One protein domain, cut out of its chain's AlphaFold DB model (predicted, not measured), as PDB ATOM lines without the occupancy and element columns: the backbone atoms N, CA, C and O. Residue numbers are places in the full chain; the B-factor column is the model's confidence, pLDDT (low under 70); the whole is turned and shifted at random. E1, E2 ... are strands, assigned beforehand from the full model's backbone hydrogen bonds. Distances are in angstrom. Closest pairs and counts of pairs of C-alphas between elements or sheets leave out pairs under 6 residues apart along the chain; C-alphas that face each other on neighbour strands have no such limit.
ATOM      1  N   TYR A 282      26.828 -25.293 -55.381       86.38
ATOM      2  CA  TYR A 282      26.071 -26.083 -56.358       86.38
ATOM      3  C   TYR A 282      26.893 -27.066 -57.200       86.38
ATOM      4  O   TYR A 282      27.764 -26.671 -57.968       86.38
ATOM      5  N   VAL A 283      26.546 -28.355 -57.152       88.44
ATOM      6  CA  VAL A 283      26.966 -29.308 -58.198       88.44
ATOM      7  C   VAL A 283      26.047 -29.216 -59.412       88.44
ATOM      8  O   VAL A 283      26.508 -29.352 -60.538       88.44
ATOM      9  N   MET A 284      24.756 -28.933 -59.193       88.12
ATOM     10  CA  MET A 284      23.743 -28.948 -60.244       88.12
ATOM     11  C   MET A 284      22.705 -27.833 -60.088       88.12
ATOM     12  O   MET A 284      22.321 -27.465 -58.972       88.12
ATOM     13  N   TRP A 285      22.247 -27.317 -61.227       87.56
ATOM     14  CA  TRP A 285      21.102 -26.416 -61.365       87.56
ATOM     15  C   TRP A 285      20.001 -27.121 -62.171       87.56
ATOM     16  O   TRP A 285      20.275 -27.660 -63.240       87.56
ATOM     17  N   THR A 286      18.759 -27.097 -61.691       85.81
ATOM     18  CA  THR A 286      17.620 -27.853 -62.260       85.81
ATOM     19  C   THR A 286      16.894 -27.111 -63.395       85.81
ATOM     20  O   THR A 286      15.665 -27.030 -63.403       85.81
ATOM     21  N   ASN A 287      17.638 -26.488 -64.318       79.19
ATOM     22  CA  ASN A 287      17.065 -25.528 -65.276       79.19
ATOM     23  C   ASN A 287      16.032 -26.164 -66.232       79.19
ATOM     24  O   ASN A 287      15.093 -25.489 -66.649       79.19
ATOM     25  N   THR A 288      16.203 -27.447 -66.569       79.00
ATOM     26  CA  THR A 288      15.340 -28.237 -67.467       79.00
ATOM     27  C   THR A 288      14.673 -29.398 -66.708       79.00
ATOM     28  O   THR A 288      14.567 -29.348 -65.485       79.00
ATOM     29  N   GLY A 289      14.128 -30.401 -67.403       81.50
ATOM     30  CA  GLY A 289      13.411 -31.526 -66.783       81.50
ATOM     31  C   GLY A 289      12.015 -31.178 -66.245       81.50
ATOM     32  O   GLY A 289      11.554 -30.041 -66.333       81.50
ATOM     33  N   THR A 290      11.366 -32.158 -65.626       85.19
ATOM     34  CA  THR A 290      10.200 -32.052 -64.730       85.19
ATOM     35  C   THR A 290      10.435 -32.825 -63.428       85.19
ATOM     36  O   THR A 290       9.866 -32.461 -62.400       85.19
ATOM     37  N   ALA A 291      11.324 -33.829 -63.424       90.94
ATOM     38  CA  ALA A 291      11.750 -34.536 -62.217       90.94
ATOM     39  C   ALA A 291      13.276 -34.745 -62.131       90.94
ATOM     40  O   ALA A 291      13.926 -35.133 -63.097       90.94
ATOM     41  N   TYR A 292      13.841 -34.577 -60.937       95.31
ATOM     42  CA  TYR A 292      15.204 -34.996 -60.593       95.31
ATOM     43  C   TYR A 292      15.156 -36.007 -59.454       95.31
ATOM     44  O   TYR A 292      14.458 -35.786 -58.467       95.31
ATOM     45  N   THR A 293      15.907 -37.100 -59.561       97.88
ATOM     46  CA  THR A 293      16.014 -38.115 -58.505       97.88
ATOM     47  C   THR A 293      17.474 -38.426 -58.225       97.88
ATOM     48  O   THR A 293      18.194 -38.877 -59.111       97.88
ATOM     49  N   PHE A 294      17.895 -38.213 -56.983       98.00
ATOM     50  CA  PHE A 294      19.212 -38.566 -56.469       98.00
ATOM     51  C   PHE A 294      19.028 -39.659 -55.418       98.00
ATOM     52  O   PHE A 294      18.312 -39.445 -54.442       98.00
ATOM     53  N   ASP A 295      19.638 -40.821 -55.627       97.62
ATOM     54  CA  ASP A 295      19.424 -42.021 -54.815       97.62
ATOM     55  C   ASP A 295      20.768 -42.633 -54.401       97.62
ATOM     56  O   ASP A 295      21.597 -42.973 -55.251       97.62
ATOM     57  N   GLY A 296      21.048 -42.677 -53.097       96.75
ATOM     58  CA  GLY A 296      22.354 -43.085 -52.562       96.75
ATOM     59  C   GLY A 296      23.522 -42.198 -53.020       96.75
ATOM     60  O   GLY A 296      24.653 -42.667 -53.114       96.75
ATOM     61  N   CYS A 297      23.263 -40.940 -53.393       98.00
ATOM     62  CA  CYS A 297      24.288 -40.048 -53.943       98.00
ATOM     63  C   CYS A 297      25.130 -39.371 -52.852       98.00
ATOM     64  O   CYS A 297      24.631 -39.021 -51.781       98.00
ATOM     65  N   ILE A 298      26.406 -39.127 -53.158       97.12
ATOM     66  CA  ILE A 298      27.346 -38.408 -52.287       97.12
ATOM     67  C   ILE A 298      27.635 -37.043 -52.910       97.12
ATOM     68  O   ILE A 298      27.920 -36.951 -54.100       97.12
ATOM     69  N   PHE A 299      27.587 -35.976 -52.118       95.12
ATOM     70  CA  PHE A 299      27.790 -34.606 -52.578       95.12
ATOM     71  C   PHE A 299      28.907 -33.924 -51.791       95.12
ATOM     72  O   PHE A 299      28.708 -33.535 -50.642       95.12
ATOM     73  N   ASN A 300      30.062 -33.726 -52.419       92.69
ATOM     74  CA  ASN A 300      31.196 -33.006 -51.846       92.69
ATOM     75  C   ASN A 300      31.216 -31.579 -52.407       92.69
ATOM     76  O   ASN A 300      31.511 -31.369 -53.587       92.69
ATOM     77  N   VAL A 301      30.860 -30.598 -51.572       88.62
ATOM     78  CA  VAL A 301      30.614 -29.210 -51.989       88.62
ATOM     79  C   VAL A 301      31.294 -28.182 -51.096       88.62
ATOM     80  O   VAL A 301      31.608 -28.420 -49.929       88.62
ATOM     81  N   ALA A 302      31.470 -26.971 -51.621       83.50
ATOM     82  CA  ALA A 302      31.975 -25.851 -50.840       83.50
ATOM     83  C   ALA A 302      30.870 -24.936 -50.290       83.50
ATOM     84  O   ALA A 302      31.137 -23.756 -50.041       83.50
ATOM     85  N   GLY A 303      29.646 -25.446 -50.125       81.19
ATOM     86  CA  GLY A 303      28.512 -24.691 -49.598       81.19
ATOM     87  C   GLY A 303      27.159 -25.322 -49.933       81.19
ATOM     88  O   GLY A 303      26.799 -26.351 -49.374       81.19
ATOM     89  N   LYS A 304      26.385 -24.680 -50.813       83.25
ATOM     90  CA  LYS A 304      25.093 -25.208 -51.299       83.25
ATOM     91  C   LYS A 304      25.290 -26.422 -52.204       83.25
ATOM     92  O   LYS A 304      26.288 -26.487 -52.917       83.25
ATOM     93  N   THR A 305      24.314 -27.327 -52.245       89.81
ATOM     94  CA  THR A 305      24.413 -28.573 -53.023       89.81
ATOM     95  C   THR A 305      23.668 -28.499 -54.347       89.81
ATOM     96  O   THR A 305      24.270 -28.738 -55.390       89.81
ATOM     97  N   LEU A 306      22.391 -28.106 -54.328       91.31
ATOM     98  CA  LEU A 306      21.559 -27.980 -55.529       91.31
ATOM     99  C   LEU A 306      20.929 -26.587 -55.610       91.31
ATOM    100  O   LEU A 306      20.403 -26.074 -54.616       91.31
ATOM    101  N   ASN A 307      20.966 -25.979 -56.799       88.50
ATOM    102  CA  ASN A 307      20.159 -24.801 -57.104       88.50
ATOM    103  C   ASN A 307      18.837 -25.278 -57.715       88.50
ATOM    104  O   ASN A 307      18.768 -25.562 -58.911       88.50
ATOM    105  N   VAL A 308      17.810 -25.392 -56.873       88.88
ATOM    106  CA  VAL A 308      16.449 -25.731 -57.293       88.88
ATOM    107  C   VAL A 308      15.820 -24.456 -57.848       88.88
ATOM    108  O   VAL A 308      15.470 -23.532 -57.109       88.88
ATOM    109  N   TYR A 309      15.800 -24.382 -59.171       80.81
ATOM    110  CA  TYR A 309      15.602 -23.166 -59.948       80.81
ATOM    111  C   TYR A 309      14.999 -23.514 -61.313       80.81
ATOM    112  O   TYR A 309      15.299 -24.570 -61.867       80.81
ATOM    113  N   ARG A 310      14.184 -22.607 -61.857       77.12
ATOM    114  CA  ARG A 310      13.607 -22.671 -63.204       77.12
ATOM    115  C   ARG A 310      13.935 -21.400 -63.971       77.12
ATOM    116  O   ARG A 310      13.952 -20.321 -63.385       77.12
ATOM    117  N   ASP A 311      14.132 -21.533 -65.278       66.44
ATOM    118  CA  ASP A 311      14.231 -20.380 -66.170       66.44
ATOM    119  C   ASP A 311      12.842 -19.952 -66.681       66.44
ATOM    120  O   ASP A 311      11.969 -20.795 -66.920       66.44
ATOM    121  N   SER A 312      12.628 -18.644 -66.846       56.84
ATOM    122  CA  SER A 312      11.300 -18.033 -67.056       56.84
ATOM    123  C   SER A 312      10.708 -18.243 -68.456       56.84
ATOM    124  O   SER A 312       9.581 -17.829 -68.717       56.84
ATOM    125  N   VAL A 313      11.456 -18.902 -69.346       54.28
ATOM    126  CA  VAL A 313      11.092 -19.192 -70.744       54.28
ATOM    127  C   VAL A 313      10.850 -20.685 -71.023       54.28
ATOM    128  O   VAL A 313      10.609 -21.076 -72.164       54.28
ATOM    129  N   SER A 314      10.935 -21.545 -70.004       56.47
ATOM    130  CA  SER A 314      10.789 -22.998 -70.157       56.47
ATOM    131  C   SER A 314       9.316 -23.421 -70.306       56.47
ATOM    132  O   SER A 314       8.492 -23.109 -69.466       56.47
ATOM    133  N   SER A 315       8.940 -24.161 -71.354       54.12
ATOM    134  CA  SER A 315       7.542 -24.593 -71.589       54.12
ATOM    135  C   SER A 315       7.188 -25.966 -70.984       54.12
ATOM    136  O   SER A 315       6.189 -26.580 -71.360       54.12
ATOM    137  N   TYR A 316       8.015 -26.481 -70.071       59.94
ATOM    138  CA  TYR A 316       8.088 -27.908 -69.736       59.94
ATOM    139  C   TYR A 316       7.453 -28.247 -68.376       59.94
ATOM    140  O   TYR A 316       8.156 -28.538 -67.411       59.94
ATOM    141  N   GLY A 317       6.115 -28.258 -68.337       62.78
ATOM    142  CA  GLY A 317       5.311 -28.813 -67.236       62.78
ATOM    143  C   GLY A 317       5.199 -27.928 -65.986       62.78
ATOM    144  O   GLY A 317       6.182 -27.371 -65.513       62.78
ATOM    145  N   SER A 318       3.992 -27.835 -65.415       72.56
ATOM    146  CA  SER A 318       3.638 -26.931 -64.299       72.56
ATOM    147  C   SER A 318       4.408 -27.152 -62.989       72.56
ATOM    148  O   SER A 318       4.327 -26.322 -62.087       72.56
ATOM    149  N   THR A 319       5.132 -28.264 -62.859       82.81
ATOM    150  CA  THR A 319       5.721 -28.710 -61.596       82.81
ATOM    151  C   THR A 319       7.144 -29.222 -61.807       82.81
ATOM    152  O   THR A 319       7.420 -29.922 -62.781       82.81
ATOM    153  N   LEU A 320       8.042 -28.891 -60.877       87.38
ATOM    154  CA  LEU A 320       9.376 -29.475 -60.759       87.38
ATOM    155  C   LEU A 320       9.455 -30.346 -59.501       87.38
ATOM    156  O   LEU A 320       9.411 -29.827 -58.384       87.38
ATOM    157  N   THR A 321       9.636 -31.650 -59.682       92.56
ATOM    158  CA  THR A 321       9.857 -32.604 -58.589       92.56
ATOM    159  C   THR A 321      11.353 -32.816 -58.349       92.56
ATOM    160  O   THR A 321      12.106 -33.037 -59.296       92.56
ATOM    161  N   VAL A 322      11.808 -32.799 -57.095       95.06
ATOM    162  CA  VAL A 322      13.196 -33.124 -56.723       95.06
ATOM    163  C   VAL A 322      13.200 -34.117 -55.562       95.06
ATOM    164  O   VAL A 322      12.808 -33.774 -54.450       95.06
ATOM    165  N   ASN A 323      13.667 -35.338 -55.818       96.88
ATOM    166  CA  ASN A 323      13.773 -36.421 -54.842       96.88
ATOM    167  C   ASN A 323      15.232 -36.582 -54.382       96.88
ATOM    168  O   ASN A 323      16.113 -36.817 -55.211       96.88
ATOM    169  N   LEU A 324      15.490 -36.482 -53.076       95.38
ATOM    170  CA  LEU A 324      16.763 -36.837 -52.439       95.38
ATOM    171  C   LEU A 324      16.529 -38.044 -51.531       95.38
ATOM    172  O   LEU A 324      15.936 -37.907 -50.464       95.38
ATOM    173  N   ASN A 325      17.020 -39.208 -51.945       94.81
ATOM    174  CA  ASN A 325      16.838 -40.477 -51.254       94.81
ATOM    175  C   ASN A 325      18.195 -40.985 -50.744       94.81
ATOM    176  O   ASN A 325      19.117 -41.187 -51.533       94.81
ATOM    177  N   ASN A 326      18.328 -41.222 -49.436       92.56
ATOM    178  CA  ASN A 326      19.521 -41.838 -48.825       92.56
ATOM    179  C   ASN A 326      20.878 -41.162 -49.167       92.56
ATOM    180  O   ASN A 326      21.910 -41.826 -49.275       92.56
ATOM    181  N   CYS A 327      20.884 -39.845 -49.398       94.44
ATOM    182  CA  CYS A 327      22.056 -39.094 -49.852       94.44
ATOM    183  C   CYS A 327      22.964 -38.615 -48.702       94.44
ATOM    184  O   CYS A 327      22.497 -38.250 -47.625       94.44
ATOM    185  N   THR A 328      24.267 -38.511 -48.967       94.12
ATOM    186  CA  THR A 328      25.261 -37.904 -48.059       94.12
ATOM    187  C   THR A 328      25.734 -36.565 -48.614       94.12
ATOM    188  O   THR A 328      26.097 -36.475 -49.784       94.12
ATOM    189  N   ILE A 329      25.762 -35.522 -47.786       92.94
ATOM    190  CA  ILE A 329      26.171 -34.170 -48.166       92.94
ATOM    191  C   ILE A 329      27.291 -33.677 -47.249       92.94
ATOM    192  O   ILE A 329      27.107 -33.506 -46.046       92.94
ATOM    193  N   ASN A 330      28.437 -33.388 -47.859       92.00
ATOM    194  CA  ASN A 330      29.636 -32.881 -47.215       92.00
ATOM    195  C   ASN A 330      29.890 -31.441 -47.672       92.00
ATOM    196  O   ASN A 330      30.400 -31.215 -48.773       92.00
ATOM    197  N   SER A 331      29.531 -30.462 -46.837       89.06
ATOM    198  CA  SER A 331      29.849 -29.049 -47.072       89.06
ATOM    199  C   SER A 331      31.107 -28.627 -46.318       89.06
ATOM    200  O   SER A 331      31.351 -29.040 -45.189       89.06
ATOM    201  N   THR A 332      31.882 -27.721 -46.915       87.94
ATOM    202  CA  THR A 332      33.015 -27.048 -46.253       87.94
ATOM    203  C   THR A 332      32.746 -25.581 -45.884       87.94
ATOM    204  O   THR A 332      33.660 -24.894 -45.425       87.94
ATOM    205  N   LYS A 333      31.513 -25.064 -46.051       83.62
ATOM    206  CA  LYS A 333      31.141 -23.697 -45.622       83.62
ATOM    207  C   LYS A 333      29.781 -23.661 -44.901       83.62
ATOM    208  O   LYS A 333      28.770 -23.967 -45.534       83.62
ATOM    209  N   PRO A 334      29.714 -23.168 -43.646       75.38
ATOM    210  CA  PRO A 334      28.546 -23.360 -42.782       75.38
ATOM    211  C   PRO A 334      27.317 -22.508 -43.129       75.38
ATOM    212  O   PRO A 334      26.191 -22.951 -42.940       75.38
ATOM    213  N   ASN A 335      27.475 -21.294 -43.663       67.69
ATOM    214  CA  ASN A 335      26.361 -20.342 -43.830       67.69
ATOM    215  C   ASN A 335      25.527 -20.588 -45.110       67.69
ATOM    216  O   ASN A 335      25.390 -19.693 -45.952       67.69
ATOM    217  N   LYS A 336      25.040 -21.822 -45.297       77.38
ATOM    218  CA  LYS A 336      24.386 -22.351 -46.509       77.38
ATOM    219  C   LYS A 336      23.347 -23.432 -46.135       77.38
ATOM    220  O   LYS A 336      23.261 -23.825 -44.979       77.38
ATOM    221  N   SER A 337      22.589 -23.925 -47.115       87.31
ATOM    222  CA  SER A 337      21.662 -25.067 -46.982       87.31
ATOM    223  C   SER A 337      21.846 -26.012 -48.175       87.31
ATOM    224  O   SER A 337      22.268 -25.545 -49.234       87.31
ATOM    225  N   VAL A 338      21.517 -27.300 -48.035       90.94
ATOM    226  CA  VAL A 338      21.686 -28.312 -49.103       90.94
ATOM    227  C   VAL A 338      20.923 -27.895 -50.366       90.94
ATOM    228  O   VAL A 338      21.513 -27.724 -51.436       90.94
ATOM    229  N   LEU A 339      19.619 -27.658 -50.225       91.62
ATOM    230  CA  LEU A 339      18.733 -27.216 -51.295       91.62
ATOM    231  C   LEU A 339      18.529 -25.702 -51.231       91.62
ATOM    232  O   LEU A 339      18.052 -25.150 -50.236       91.62
ATOM    233  N   ASN A 340      18.863 -25.016 -52.320       88.50
ATOM    234  CA  ASN A 340      18.527 -23.613 -52.510       88.50
ATOM    235  C   ASN A 340      17.338 -23.501 -53.456       88.50
ATOM    236  O   ASN A 340      17.526 -23.605 -54.665       88.50
ATOM    237  N   ILE A 341      16.149 -23.264 -52.910       86.81
ATOM    238  CA  ILE A 341      14.923 -23.153 -53.693       86.81
ATOM    239  C   ILE A 341      14.659 -21.677 -53.998       86.81
ATOM    240  O   ILE A 341      14.593 -20.839 -53.088       86.81
ATOM    241  N   LYS A 342      14.553 -21.357 -55.289       77.12
ATOM    242  CA  LYS A 342      14.313 -20.013 -55.823       77.12
ATOM    243  C   LYS A 342      13.218 -20.058 -56.878       77.12
ATOM    244  O   LYS A 342      13.388 -20.732 -57.891       77.12
ATOM    245  N   ASP A 343      12.200 -19.230 -56.685       66.56
ATOM    246  CA  ASP A 343      11.441 -18.697 -57.811       66.56
ATOM    247  C   ASP A 343      12.089 -17.388 -58.311       66.56
ATOM    248  O   ASP A 343      12.819 -16.725 -57.561       66.56
ATOM    249  N   GLN A 344      11.853 -17.035 -59.574       58.56
ATOM    250  CA  GLN A 344      12.204 -15.727 -60.139       58.56
ATOM    251  C   GLN A 344      11.143 -14.697 -59.728       58.56
ATOM    252  O   GLN A 344       9.953 -14.990 -59.767       58.56
ATOM    253  N   GLY A 345      11.562 -13.479 -59.358       50.94
ATOM    254  CA  GLY A 345      10.675 -12.472 -58.746       50.94
ATOM    255  C   GLY A 345       9.456 -12.062 -59.587       50.94
ATOM    256  O   GLY A 345       8.441 -11.662 -59.022       50.94
ATOM    257  N   ASP A 346       9.545 -12.232 -60.910       50.00
ATOM    258  CA  ASP A 346       8.491 -11.965 -61.893       50.00
ATOM    259  C   ASP A 346       8.170 -13.212 -62.752       50.00
ATOM    260  O   ASP A 346       7.889 -13.091 -63.943       50.00
ATOM    261  N   ASN A 347       8.249 -14.429 -62.188       53.59
ATOM    262  CA  ASN A 347       7.953 -15.676 -62.912       53.59
ATOM    263  C   ASN A 347       6.543 -15.643 -63.555       53.59
ATOM    264  O   ASN A 347       5.542 -15.647 -62.831       53.59
ATOM    265  N   PRO A 348       6.429 -15.646 -64.901       51.81
ATOM    266  CA  PRO A 348       5.144 -15.515 -65.583       51.81
ATOM    267  C   PRO A 348       4.386 -16.846 -65.713       51.81
ATOM    268  O   PRO A 348       3.233 -16.842 -66.138       51.81
ATOM    269  N   CYS A 349       5.020 -17.976 -65.380       54.31
ATOM    270  CA  CYS A 349       4.507 -19.321 -65.656       54.31
ATOM    271  C   CYS A 349       3.955 -20.054 -64.424       54.31
ATOM    272  O   CYS A 349       3.240 -21.038 -64.588       54.31
ATOM    273  N   GLY A 350       4.257 -19.577 -63.211       61.25
ATOM    274  CA  GLY A 350       3.656 -20.069 -61.969       61.25
ATOM    275  C   GLY A 350       4.006 -21.513 -61.599       61.25
ATOM    276  O   GLY A 350       3.114 -22.323 -61.357       61.25
ATOM    277  N   TRP A 351       5.302 -21.840 -61.581       72.25
ATOM    278  CA  TRP A 351       5.794 -23.197 -61.319       72.25
ATOM    279  C   TRP A 351       5.637 -23.624 -59.857       72.25
ATOM    280  O   TRP A 351       6.108 -22.936 -58.950       72.25
ATOM    281  N   ASP A 352       5.109 -24.826 -59.639       79.44
ATOM    282  CA  ASP A 352       5.169 -25.486 -58.337       79.44
ATOM    283  C   ASP A 352       6.477 -26.275 -58.178       79.44
ATOM    284  O   ASP A 352       6.931 -26.972 -59.088       79.44
ATOM    285  N   PHE A 353       7.077 -26.215 -56.989       86.62
ATOM    286  CA  PHE A 353       8.267 -26.995 -56.641       86.62
ATOM    287  C   PHE A 353       7.887 -28.050 -55.597       86.62
ATOM    288  O   PHE A 353       7.457 -27.696 -54.499       86.62
ATOM    289  N   VAL A 354       8.060 -29.335 -55.911       92.00
ATOM    290  CA  VAL A 354       7.764 -30.459 -55.007       92.00
ATOM    291  C   VAL A 354       9.067 -31.150 -54.633       92.00
ATOM    292  O   VAL A 354       9.711 -31.800 -55.451       92.00
ATOM    293  N   ILE A 355       9.482 -30.994 -53.384       94.06
ATOM    294  CA  ILE A 355      10.753 -31.507 -52.880       94.06
ATOM    295  C   ILE A 355      10.463 -32.675 -51.947       94.06
ATOM    296  O   ILE A 355       9.771 -32.493 -50.952       94.06
ATOM    297  N   ASN A 356      11.014 -33.850 -52.233       95.19
ATOM    298  CA  ASN A 356      10.874 -35.035 -51.393       95.19
ATOM    299  C   ASN A 356      12.252 -35.438 -50.863       95.19
ATOM    300  O   ASN A 356      13.164 -35.711 -51.641       95.19
ATOM    301  N   VAL A 357      12.412 -35.471 -49.545       92.38
ATOM    302  CA  VAL A 357      13.649 -35.879 -48.872       92.38
ATOM    303  C   VAL A 357      13.349 -37.146 -48.079       92.38
ATOM    304  O   VAL A 357      12.567 -37.096 -47.134       92.38
ATOM    305  N   ASN A 358      13.915 -38.285 -48.481       90.62
ATOM    306  CA  ASN A 358      13.489 -39.602 -48.003       90.62
ATOM    307  C   ASN A 358      14.653 -40.460 -47.488       90.62
ATOM    308  O   ASN A 358      15.746 -40.481 -48.064       90.62
ATOM    309  N   GLY A 359      14.381 -41.252 -46.452       85.62
ATOM    310  CA  GLY A 359      15.346 -42.183 -45.877       85.62
ATOM    311  C   GLY A 359      16.426 -41.467 -45.069       85.62
ATOM    312  O   GLY A 359      16.150 -40.486 -44.377       85.62
ATOM    313  N   ASN A 360      17.657 -41.977 -45.125       84.31
ATOM    314  CA  ASN A 360      18.727 -41.515 -44.239       84.31
ATOM    315  C   ASN A 360      19.628 -40.473 -44.915       84.31
ATOM    316  O   ASN A 360      20.367 -40.806 -45.838       84.31
ATOM    317  N   ILE A 361      19.587 -39.219 -44.450       87.00
ATOM    318  CA  ILE A 361      20.317 -38.098 -45.068       87.00
ATOM    319  C   ILE A 361      21.383 -37.543 -44.116       87.00
ATOM    320  O   ILE A 361      21.063 -36.898 -43.119       87.00
ATOM    321  N   ALA A 362      22.659 -37.742 -44.440       87.38
ATOM    322  CA  ALA A 362      23.772 -37.186 -43.664       87.38
ATOM    323  C   ALA A 362      24.156 -35.789 -44.184       87.38
ATOM    324  O   ALA A 362      24.341 -35.620 -45.389       87.38
ATOM    325  N   VAL A 363      24.291 -34.788 -43.303       87.12
ATOM    326  CA  VAL A 363      24.568 -33.386 -43.687       87.12
ATOM    327  C   VAL A 363      25.654 -32.752 -42.813       87.12
ATOM    328  O   VAL A 363      25.360 -32.154 -41.780       87.12
ATOM    329  N   SER A 364      26.913 -32.803 -43.250       87.00
ATOM    330  CA  SER A 364      28.027 -32.188 -42.518       87.00
ATOM    331  C   SER A 364      28.339 -30.756 -42.985       87.00
ATOM    332  O   SER A 364      28.184 -30.399 -44.157       87.00
ATOM    333  N   GLY A 365      28.792 -29.913 -42.048       83.25
ATOM    334  CA  GLY A 365      29.369 -28.594 -42.344       83.25
ATOM    335  C   GLY A 365      28.386 -27.501 -42.783       83.25
ATOM    336  O   GLY A 365      28.798 -26.576 -43.486       83.25
ATOM    337  N   LEU A 366      27.112 -27.581 -42.374       85.88
ATOM    338  CA  LEU A 366      26.066 -26.572 -42.611       85.88
ATOM    339  C   LEU A 366      25.407 -26.089 -41.304       85.88
ATOM    340  O   LEU A 366      25.275 -26.848 -40.347       85.88
ATOM    341  N   ASN A 367      24.942 -24.838 -41.300       85.75
ATOM    342  CA  ASN A 367      24.135 -24.223 -40.244       85.75
ATOM    343  C   ASN A 367      22.642 -24.248 -40.610       85.75
ATOM    344  O   ASN A 367      22.277 -24.151 -41.783       85.75
ATOM    345  N   ALA A 368      21.770 -24.284 -39.601       87.50
ATOM    346  CA  ALA A 368      20.331 -24.131 -39.794       87.50
ATOM    347  C   ALA A 368      19.980 -22.767 -40.424       87.50
ATOM    348  O   ALA A 368      20.478 -21.715 -40.012       87.50
ATOM    349  N   ASN A 369      19.099 -22.763 -41.427       88.00
ATOM    350  CA  ASN A 369      18.649 -21.533 -42.076       88.00
ATOM    351  C   ASN A 369      17.661 -20.748 -41.195       88.00
ATOM    352  O   ASN A 369      16.685 -21.306 -40.699       88.00
ATOM    353  N   SER A 370      17.838 -19.430 -41.078       87.25
ATOM    354  CA  SER A 370      17.034 -18.596 -40.174       87.25
ATOM    355  C   SER A 370      15.587 -18.316 -40.605       87.25
ATOM    356  O   SER A 370      14.831 -17.742 -39.826       87.25
ATOM    357  N   ARG A 371      15.153 -18.731 -41.806       85.12
ATOM    358  CA  ARG A 371      13.730 -18.728 -42.200       85.12
ATOM    359  C   ARG A 371      13.084 -20.094 -41.973       85.12
ATOM    360  O   ARG A 371      12.035 -20.167 -41.344       85.12
ATOM    361  N   THR A 372      13.685 -21.160 -42.502       86.94
ATOM    362  CA  THR A 372      13.089 -22.510 -42.490       86.94
ATOM    363  C   THR A 372      13.362 -23.275 -41.193       86.94
ATOM    364  O   THR A 372      12.594 -24.164 -40.847       86.94
ATOM    365  N   CYS A 373      14.386 -22.878 -40.428       89.31
ATOM    366  CA  CYS A 373      14.955 -23.627 -39.302       89.31
ATOM    367  C   CYS A 373      15.548 -24.987 -39.720       89.31
ATOM    368  O   CYS A 373      15.446 -25.961 -38.983       89.31
ATOM    369  N   SER A 374      16.147 -25.068 -40.916       88.06
ATOM    370  CA  SER A 374      16.706 -26.317 -41.452       88.06
ATOM    371  C   SER A 374      17.995 -26.113 -42.258       88.06
ATOM    372  O   SER A 374      18.134 -25.137 -43.002       88.06
ATOM    373  N   ARG A 375      18.933 -27.057 -42.138       88.50
ATOM    374  CA  ARG A 375      20.109 -27.251 -43.006       88.50
ATOM    375  C   ARG A 375      19.734 -27.820 -44.376       88.50
ATOM    376  O   ARG A 375      20.417 -27.530 -45.360       88.50
ATOM    377  N   LEU A 376      18.657 -28.607 -44.464       89.75
ATOM    378  CA  LEU A 376      18.257 -29.310 -45.690       89.75
ATOM    379  C   LEU A 376      17.795 -28.353 -46.792       89.75
ATOM    380  O   LEU A 376      18.125 -28.561 -47.956       89.75
ATOM    381  N   PHE A 377      17.060 -27.290 -46.464       89.94
ATOM    382  CA  PHE A 377      16.514 -26.398 -47.486       89.94
ATOM    383  C   PHE A 377      16.383 -24.946 -47.029       89.94
ATOM    384  O   PHE A 377      16.040 -24.650 -45.883       89.94
ATOM    385  N   GLN A 378      16.584 -24.032 -47.978       86.94
ATOM    386  CA  GLN A 378      16.180 -22.636 -47.862       86.94
ATOM    387  C   GLN A 378      15.221 -22.254 -48.993       86.94
ATOM    388  O   GLN A 378      15.470 -22.571 -50.155       86.94
ATOM    389  N   VAL A 379      14.165 -21.509 -48.659       82.06
ATOM    390  CA  VAL A 379      13.225 -20.928 -49.629       82.06
ATOM    391  C   VAL A 379      13.490 -19.429 -49.728       82.06
ATOM    392  O   VAL A 379      13.330 -18.697 -48.742       82.06
ATOM    393  N   TYR A 380      13.925 -18.969 -50.902       73.56
ATOM    394  CA  TYR A 380      14.117 -17.544 -51.173       73.56
ATOM    395  C   TYR A 380      12.773 -16.789 -51.180       73.56
ATOM    396  O   TYR A 380      11.701 -17.385 -51.252       73.56
ATOM    397  N   ASN A 381      12.830 -15.469 -51.033       61.19
ATOM    398  CA  ASN A 381      11.717 -14.553 -51.271       61.19
ATOM    399  C   ASN A 381      12.341 -13.180 -51.535       61.19
ATOM    400  O   ASN A 381      13.131 -12.714 -50.703       61.19
ATOM    401  N   ASP A 382      12.048 -12.571 -52.682       51.78
ATOM    402  CA  ASP A 382      12.610 -11.266 -53.020       51.78
ATOM    403  C   ASP A 382      11.847 -10.164 -52.274       51.78
ATOM    404  O   ASP A 382      10.619 -10.111 -52.253       51.78
ATOM    405  N   LYS A 383      12.574  -9.296 -51.571       41.91
ATOM    406  CA  LYS A 383      12.008  -8.486 -50.477       41.91
ATOM    407  C   LYS A 383      11.320  -7.196 -50.936       41.91
ATOM    408  O   LYS A 383      11.015  -6.352 -50.096       41.91
ATOM    409  N   ASN A 384      11.102  -7.038 -52.241       41.38
ATOM    410  CA  ASN A 384      10.868  -5.737 -52.868       41.38
ATOM    411  C   ASN A 384       9.456  -5.529 -53.450       41.38
ATOM    412  O   ASN A 384       9.071  -4.381 -53.645       41.38
ATOM    413  N   THR A 385       8.673  -6.584 -53.708       44.75
ATOM    414  CA  THR A 385       7.396  -6.485 -54.458       44.75
ATOM    415  C   THR A 385       6.129  -6.589 -53.603       44.75
ATOM    416  O   THR A 385       5.033  -6.317 -54.092       44.75
ATOM    417  N   GLY A 386       6.235  -7.025 -52.341       43.47
ATOM    418  CA  GLY A 386       5.097  -7.203 -51.420       43.47
ATOM    419  C   GLY A 386       4.082  -8.291 -51.813       43.47
ATOM    420  O   GLY A 386       3.204  -8.615 -51.020       43.47
ATOM    421  N   THR A 387       4.221  -8.880 -53.003       45.75
ATOM    422  CA  THR A 387       3.286  -9.835 -53.603       45.75
ATOM    423  C   THR A 387       4.021 -11.150 -53.809       45.75
ATOM    424  O   THR A 387       4.734 -11.313 -54.795       45.75
ATOM    425  N   VAL A 388       3.894 -12.078 -52.861       48.12
ATOM    426  CA  VAL A 388       4.589 -13.367 -52.953       48.12
ATOM    427  C   VAL A 388       3.728 -14.343 -53.747       48.12
ATOM    428  O   VAL A 388       2.597 -14.630 -53.353       48.12
ATOM    429  N   LYS A 389       4.257 -14.836 -54.866       52.59
ATOM    430  CA  LYS A 389       3.621 -15.849 -55.714       52.59
ATOM    431  C   LYS A 389       4.476 -17.114 -55.708       52.59
ATOM    432  O   LYS A 389       5.694 -16.999 -55.733       52.59
ATOM    433  N   HIS A 390       3.796 -18.260 -55.705       55.38
ATOM    434  CA  HIS A 390       4.324 -19.630 -55.733       55.38
ATOM    435  C   HIS A 390       5.302 -19.999 -54.609       55.38
ATOM    436  O   HIS A 390       6.129 -19.225 -54.129       55.38
ATOM    437  N   TYR A 391       5.163 -21.230 -54.126       64.81
ATOM    438  CA  TYR A 391       5.883 -21.705 -52.957       64.81
ATOM    439  C   TYR A 391       6.158 -23.195 -53.072       64.81
ATOM    440  O   TYR A 391       5.283 -23.979 -53.425       64.81
ATOM    441  N   ALA A 392       7.374 -23.594 -52.710       82.06
ATOM    442  CA  ALA A 392       7.729 -24.999 -52.680       82.06
ATOM    443  C   ALA A 392       6.954 -25.758 -51.597       82.06
ATOM    444  O   ALA A 392       6.869 -25.298 -50.455       82.06
ATOM    445  N   THR A 393       6.478 -26.948 -51.949       90.62
ATOM    446  CA  THR A 393       6.125 -27.989 -50.985       90.62
ATOM    447  C   THR A 393       7.388 -28.797 -50.694       90.62
ATOM    448  O   THR A 393       8.031 -29.284 -51.623       90.62
ATOM    449  N   VAL A 394       7.762 -28.931 -49.423       92.31
ATOM    450  CA  VAL A 394       8.876 -29.781 -48.985       92.31
ATOM    451  C   VAL A 394       8.330 -30.867 -48.075       92.31
ATOM    452  O   VAL A 394       7.802 -30.575 -47.003       92.31
ATOM    453  N   ASN A 395       8.494 -32.109 -48.513       92.38
ATOM    454  CA  ASN A 395       8.124 -33.322 -47.809       92.38
ATOM    455  C   ASN A 395       9.389 -33.996 -47.262       92.38
ATOM    456  O   ASN A 395      10.383 -34.128 -47.981       92.38
ATOM    457  N   ILE A 396       9.345 -34.452 -46.012       89.88
ATOM    458  CA  ILE A 396      10.384 -35.286 -45.401       89.88
ATOM    459  C   ILE A 396       9.736 -36.614 -45.016       89.88
ATOM    460  O   ILE A 396       8.780 -36.627 -44.245       89.88
ATOM    461  N   ASN A 397      10.229 -37.716 -45.587       87.75
ATOM    462  CA  ASN A 397       9.673 -39.067 -45.432       87.75
ATOM    463  C   ASN A 397       8.150 -39.125 -45.679       87.75
ATOM    464  O   ASN A 397       7.396 -39.748 -44.939       87.75
ATOM    465  N   GLY A 398       7.683 -38.419 -46.714       88.62
ATOM    466  CA  GLY A 398       6.263 -38.296 -47.062       88.62
ATOM    467  C   GLY A 398       5.474 -37.234 -46.283       88.62
ATOM    468  O   GLY A 398       4.470 -36.754 -46.804       88.62
ATOM    469  N   THR A 399       5.930 -36.792 -45.106       90.12
ATOM    470  CA  THR A 399       5.265 -35.730 -44.329       90.12
ATOM    471  C   THR A 399       5.575 -34.343 -44.906       90.12
ATOM    472  O   THR A 399       6.751 -33.966 -44.940       90.12
ATOM    473  N   PRO A 400       4.577 -33.530 -45.301       92.12
ATOM    474  CA  PRO A 400       4.800 -32.138 -45.689       92.12
ATOM    475  C   PRO A 400       5.236 -31.305 -44.479       92.12
ATOM    476  O   PRO A 400       4.490 -31.172 -43.514       92.12
ATOM    477  N   VAL A 401       6.433 -30.717 -44.530       90.06
ATOM    478  CA  VAL A 401       6.980 -29.873 -43.447       90.06
ATOM    479  C   VAL A 401       7.023 -28.388 -43.804       90.06
ATOM    480  O   VAL A 401       7.016 -27.525 -42.925       90.06
ATOM    481  N   TRP A 402       7.010 -28.063 -45.096       89.62
ATOM    482  CA  TRP A 402       6.923 -26.695 -45.604       89.62
ATOM    483  C   TRP A 402       5.966 -26.652 -46.790       89.62
ATOM    484  O   TRP A 402       6.057 -27.495 -47.679       89.62
ATOM    485  N   LYS A 403       5.053 -25.680 -46.808       87.50
ATOM    486  CA  LYS A 403       4.061 -25.488 -47.873       87.50
ATOM    487  C   LYS A 403       3.585 -24.037 -47.862       87.50
ATOM    488  O   LYS A 403       3.643 -23.382 -46.825       87.50
ATOM    489  N   ASP A 404       3.154 -23.517 -49.009       75.06
ATOM    490  CA  ASP A 404       2.475 -22.215 -49.137       75.06
ATOM    491  C   ASP A 404       3.209 -21.034 -48.449       75.06
ATOM    492  O   ASP A 404       2.615 -20.056 -48.003       75.06
ATOM    493  N   GLY A 405       4.545 -21.122 -48.376       75.62
ATOM    494  CA  GLY A 405       5.432 -20.073 -47.866       75.62
ATOM    495  C   GLY A 405       5.740 -20.124 -46.374       75.62
ATOM    496  O   GLY A 405       6.562 -19.318 -45.910       75.62
ATOM    497  N   ALA A 406       5.134 -21.077 -45.667       83.25
ATOM    498  CA  ALA A 406       5.209 -21.280 -44.231       83.25
ATOM    499  C   ALA A 406       5.588 -22.734 -43.878       83.25
ATOM    500  O   ALA A 406       5.770 -23.596 -44.741       83.25
ATOM    501  N   ARG A 407       5.710 -22.998 -42.575       86.69
ATOM    502  CA  ARG A 407       5.792 -24.357 -42.030       86.69
ATOM    503  C   ARG A 407       4.426 -25.027 -42.160       86.69
ATOM    504  O   ARG A 407       3.421 -24.386 -41.875       86.69
ATOM    505  N   ALA A 408       4.406 -26.287 -42.582       88.12
ATOM    506  CA  ALA A 408       3.177 -27.068 -42.736       88.12
ATOM    507  C   ALA A 408       2.821 -27.885 -41.477       88.12
ATOM    508  O   ALA A 408       1.665 -28.256 -41.304       88.12
ATOM    509  N   VAL A 409       3.796 -28.121 -40.592       87.06
ATOM    510  CA  VAL A 409       3.613 -28.740 -39.269       87.06
ATOM    511  C   VAL A 409       4.425 -27.990 -38.212       87.06
ATOM    512  O   VAL A 409       5.381 -27.275 -38.542       87.06
ATOM    513  N   ASP A 410       4.039 -28.136 -36.945       84.31
ATOM    514  CA  ASP A 410       4.612 -27.389 -35.824       84.31
ATOM    515  C   ASP A 410       6.124 -27.546 -35.664       84.31
ATOM    516  O   ASP A 410       6.740 -28.521 -36.093       84.31
ATOM    517  N   HIS A 411       6.746 -26.566 -35.006       82.44
ATOM    518  CA  HIS A 411       8.196 -26.553 -34.831       82.44
ATOM    519  C   HIS A 411       8.679 -27.794 -34.051       82.44
ATOM    520  O   HIS A 411       9.736 -28.331 -34.377       82.44
ATOM    521  N   ASN A 412       7.886 -28.272 -33.077       78.56
ATOM    522  CA  ASN A 412       8.144 -29.461 -32.249       78.56
ATOM    523  C   ASN A 412       7.512 -30.761 -32.802       78.56
ATOM    524  O   ASN A 412       7.349 -31.724 -32.060       78.56
ATOM    525  N   PHE A 413       7.096 -30.792 -34.070       80.12
ATOM    526  CA  PHE A 413       6.412 -31.956 -34.639       80.12
ATOM    527  C   PHE A 413       7.312 -33.206 -34.662       80.12
ATOM    528  O   PHE A 413       8.429 -33.164 -35.182       80.12
ATOM    529  N   ASP A 414       6.797 -34.308 -34.116       72.50
ATOM    530  CA  ASP A 414       7.462 -35.601 -33.912       72.50
ATOM    531  C   ASP A 414       6.971 -36.710 -34.864       72.50
ATOM    532  O   ASP A 414       7.636 -37.731 -35.025       72.50
ATOM    533  N   GLY A 415       5.841 -36.508 -35.546       73.00
ATOM    534  CA  GLY A 415       5.217 -37.481 -36.453       73.00
ATOM    535  C   GLY A 415       5.960 -37.757 -37.772       73.00
ATOM    536  O   GLY A 415       5.336 -38.202 -38.736       73.00
ATOM    537  N   ILE A 416       7.265 -37.478 -37.870       75.50
ATOM    538  CA  ILE A 416       8.083 -37.853 -39.035       75.50
ATOM    539  C   ILE A 416       8.623 -39.259 -38.798       75.50
ATOM    540  O   ILE A 416       9.587 -39.472 -38.063       75.50
ATOM    541  N   THR A 417       7.980 -40.235 -39.430       65.62
ATOM    542  CA  THR A 417       8.277 -41.658 -39.239       65.62
ATOM    543  C   THR A 417       9.046 -42.230 -40.431       65.62
ATOM    544  O   THR A 417       8.796 -41.873 -41.577       65.62
ATOM    545  N   GLY A 418      10.001 -43.127 -40.156       59.69
ATOM    546  CA  GLY A 418      10.758 -43.865 -41.177       59.69
ATOM    547  C   GLY A 418      11.850 -43.060 -41.899       59.69
ATOM    548  O   GLY A 418      11.609 -42.488 -42.952       59.69
ATOM    549  N   GLY A 419      13.082 -43.113 -41.382       58.88
ATOM    550  CA  GLY A 419      14.268 -42.467 -41.968       58.88
ATOM    551  C   GLY A 419      14.726 -41.244 -41.170       58.88
ATOM    552  O   GLY A 419      13.902 -40.454 -40.715       58.88
ATOM    553  N   SER A 420      16.035 -41.086 -40.969       57.03
ATOM    554  CA  SER A 420      16.604 -39.992 -40.173       57.03
ATOM    555  C   SER A 420      17.573 -39.134 -40.981       57.03
ATOM    556  O   SER A 420      18.510 -39.635 -41.599       57.03
ATOM    557  N   TYR A 421      17.407 -37.809 -40.922       65.19
ATOM    558  CA  TYR A 421      18.503 -36.909 -41.275       65.19
ATOM    559  C   TYR A 421      19.297 -36.527 -40.025       65.19
ATOM    560  O   TYR A 421      18.713 -36.189 -38.987       65.19
ATOM    561  N   THR A 422      20.622 -36.582 -40.140       63.97
ATOM    562  CA  THR A 422      21.573 -36.278 -39.066       63.97
ATOM    563  C   THR A 422      22.677 -35.360 -39.584       63.97
ATOM    564  O   THR A 422      23.048 -35.390 -40.759       63.97
ATOM    565  N   ASP A 423      23.211 -34.521 -38.704       62.50
ATOM    566  CA  ASP A 423      24.373 -33.665 -38.965       62.50
ATOM    567  C   ASP A 423      25.713 -34.354 -38.619       62.50
ATOM    568  O   ASP A 423      26.786 -33.847 -38.948       62.50
ATOM    569  N   GLY A 424      25.636 -35.522 -37.971       59.06
ATOM    570  CA  GLY A 424      26.761 -36.266 -37.402       59.06
ATOM    571  C   GLY A 424      26.914 -36.111 -35.883       59.06
ATOM    572  O   GLY A 424      27.814 -36.730 -35.319       59.06
ATOM    573  N   THR A 425      26.058 -35.328 -35.216       56.94
ATOM    574  CA  THR A 425      26.144 -35.064 -33.773       56.94
ATOM    575  C   THR A 425      25.398 -36.117 -32.948       56.94
ATOM    576  O   THR A 425      24.244 -36.461 -33.211       56.94
ATOM    577  N   GLU A 426      26.060 -36.627 -31.910       53.06
ATOM    578  CA  GLU A 426      25.495 -37.586 -30.960       53.06
ATOM    579  C   GLU A 426      24.463 -36.903 -30.039       53.06
ATOM    580  O   GLU A 426      24.738 -35.860 -29.448       53.06
ATOM    581  N   GLY A 427      23.262 -37.484 -29.926       50.09
ATOM    582  CA  GLY A 427      22.166 -36.965 -29.092       50.09
ATOM    583  C   GLY A 427      21.122 -36.087 -29.800       50.09
ATOM    584  O   GLY A 427      20.150 -35.690 -29.160       50.09
ATOM    585  N   ALA A 428      21.265 -35.809 -31.101       52.69
ATOM    586  CA  ALA A 428      20.271 -35.048 -31.864       52.69
ATOM    587  C   ALA A 428      18.931 -35.807 -32.019       52.69
ATOM    588  O   ALA A 428      18.904 -36.991 -32.362       52.69
ATOM    589  N   GLY A 429      17.806 -35.108 -31.826       57.69
ATOM    590  CA  GLY A 429      16.459 -35.671 -31.985       57.69
ATOM    591  C   GLY A 429      16.178 -36.132 -33.423       57.69
ATOM    592  O   GLY A 429      16.188 -35.333 -34.361       57.69
ATOM    593  N   SER A 430      15.913 -37.424 -33.628       56.22
ATOM    594  CA  SER A 430      15.788 -38.002 -34.976       56.22
ATOM    595  C   SER A 430      14.496 -37.615 -35.710       56.22
ATOM    596  O   SER A 430      14.550 -37.389 -36.919       56.22
ATOM    597  N   ALA A 431      13.376 -37.496 -34.988       60.41
ATOM    598  CA  ALA A 431      12.013 -37.411 -35.536       60.41
ATOM    599  C   ALA A 431      11.500 -35.991 -35.875       60.41
ATOM    600  O   ALA A 431      10.407 -35.838 -36.409       60.41
ATOM    601  N   GLN A 432      12.268 -34.939 -35.581       72.38
ATOM    602  CA  GLN A 432      11.896 -33.551 -35.896       72.38
ATOM    603  C   GLN A 432      12.449 -33.114 -37.267       72.38
ATOM    604  O   GLN A 432      13.385 -33.722 -37.790       72.38
ATOM    605  N   TYR A 433      11.921 -32.022 -37.838       78.31
ATOM    606  CA  TYR A 433      12.504 -31.361 -39.027       78.31
ATOM    607  C   TYR A 433      13.085 -29.969 -38.783       78.31
ATOM    608  O   TYR A 433      13.720 -29.397 -39.676       78.31
ATOM    609  N   THR A 434      12.830 -29.395 -37.607       86.38
ATOM    610  CA  THR A 434      13.446 -28.133 -37.228       86.38
ATOM    611  C   THR A 434      14.716 -28.432 -36.453       86.38
ATOM    612  O   THR A 434      14.709 -29.029 -35.375       86.38
ATOM    613  N   ASP A 435      15.832 -27.970 -36.998       86.06
ATOM    614  CA  ASP A 435      17.139 -28.080 -36.354       86.06
ATOM    615  C   ASP A 435      17.153 -27.336 -35.009       86.06
ATOM    616  O   ASP A 435      17.941 -27.638 -34.121       86.06
ATOM    617  N   GLY A 436      16.227 -26.391 -34.814       86.50
ATOM    618  CA  GLY A 436      16.051 -25.687 -33.553       86.50
ATOM    619  C   GLY A 436      15.761 -26.594 -32.353       86.50
ATOM    620  O   GLY A 436      16.290 -26.311 -31.283       86.50
ATOM    621  N   TYR A 437      14.981 -27.675 -32.500       81.56
ATOM    622  CA  TYR A 437      14.838 -28.660 -31.414       81.56
ATOM    623  C   TYR A 437      15.936 -29.724 -31.442       81.56
ATOM    624  O   TYR A 437      16.437 -30.064 -30.371       81.56
TER     625      TYR A 437
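AT A GLANCE: This is residues 282 to 437 of the 1128 residues of the protein "GRAM_POS_ANCHORING domain-containing protein" of Bilifractor porci (UniProt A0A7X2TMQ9). With little regular structure, the chain winds in stacked turns, a solenoid whose sides are the sheets E1 E4 E7 E10 E11, mixed, and E2 E5 E8 and E3 E6 E9, each parallel; residues 404 to 437 follow the last strand as a long stretch with no named element, in which residues 421 to 422 pair in parallel with residues 361 to 362 of E8. The 156 printed residues, all strand in class, have eleven strands totalling 49 residues and no named helix. It is compact, radius of gyration of the C-alphas 15.0 A, spanning 46 by 30 by 27 A.

HOW THE PARTS SIT: Find E1, residues 291 to 295, parallel to E4, 319 to 325: N 292 and O 321, within hydrogen-bond range, are 2.8 A apart. E2, 298 to 301, has N 299 at 2.8 A from O 328 of its parallel neighbour E5, 328 to 331. E4 runs on into E5 at 98 degrees.

IN THESE COORDINATES: E1 begins at C-alpha 291, (11.750, -34.536, -62.217). E11, residues 399 to 403, ends at C-alpha 403, (4.061, -25.488, -47.873).

THE WHOLE: The printed part has no cut, long links at residues 365 to 376 and 380 to 392, and 42 residues under pLDDT 70.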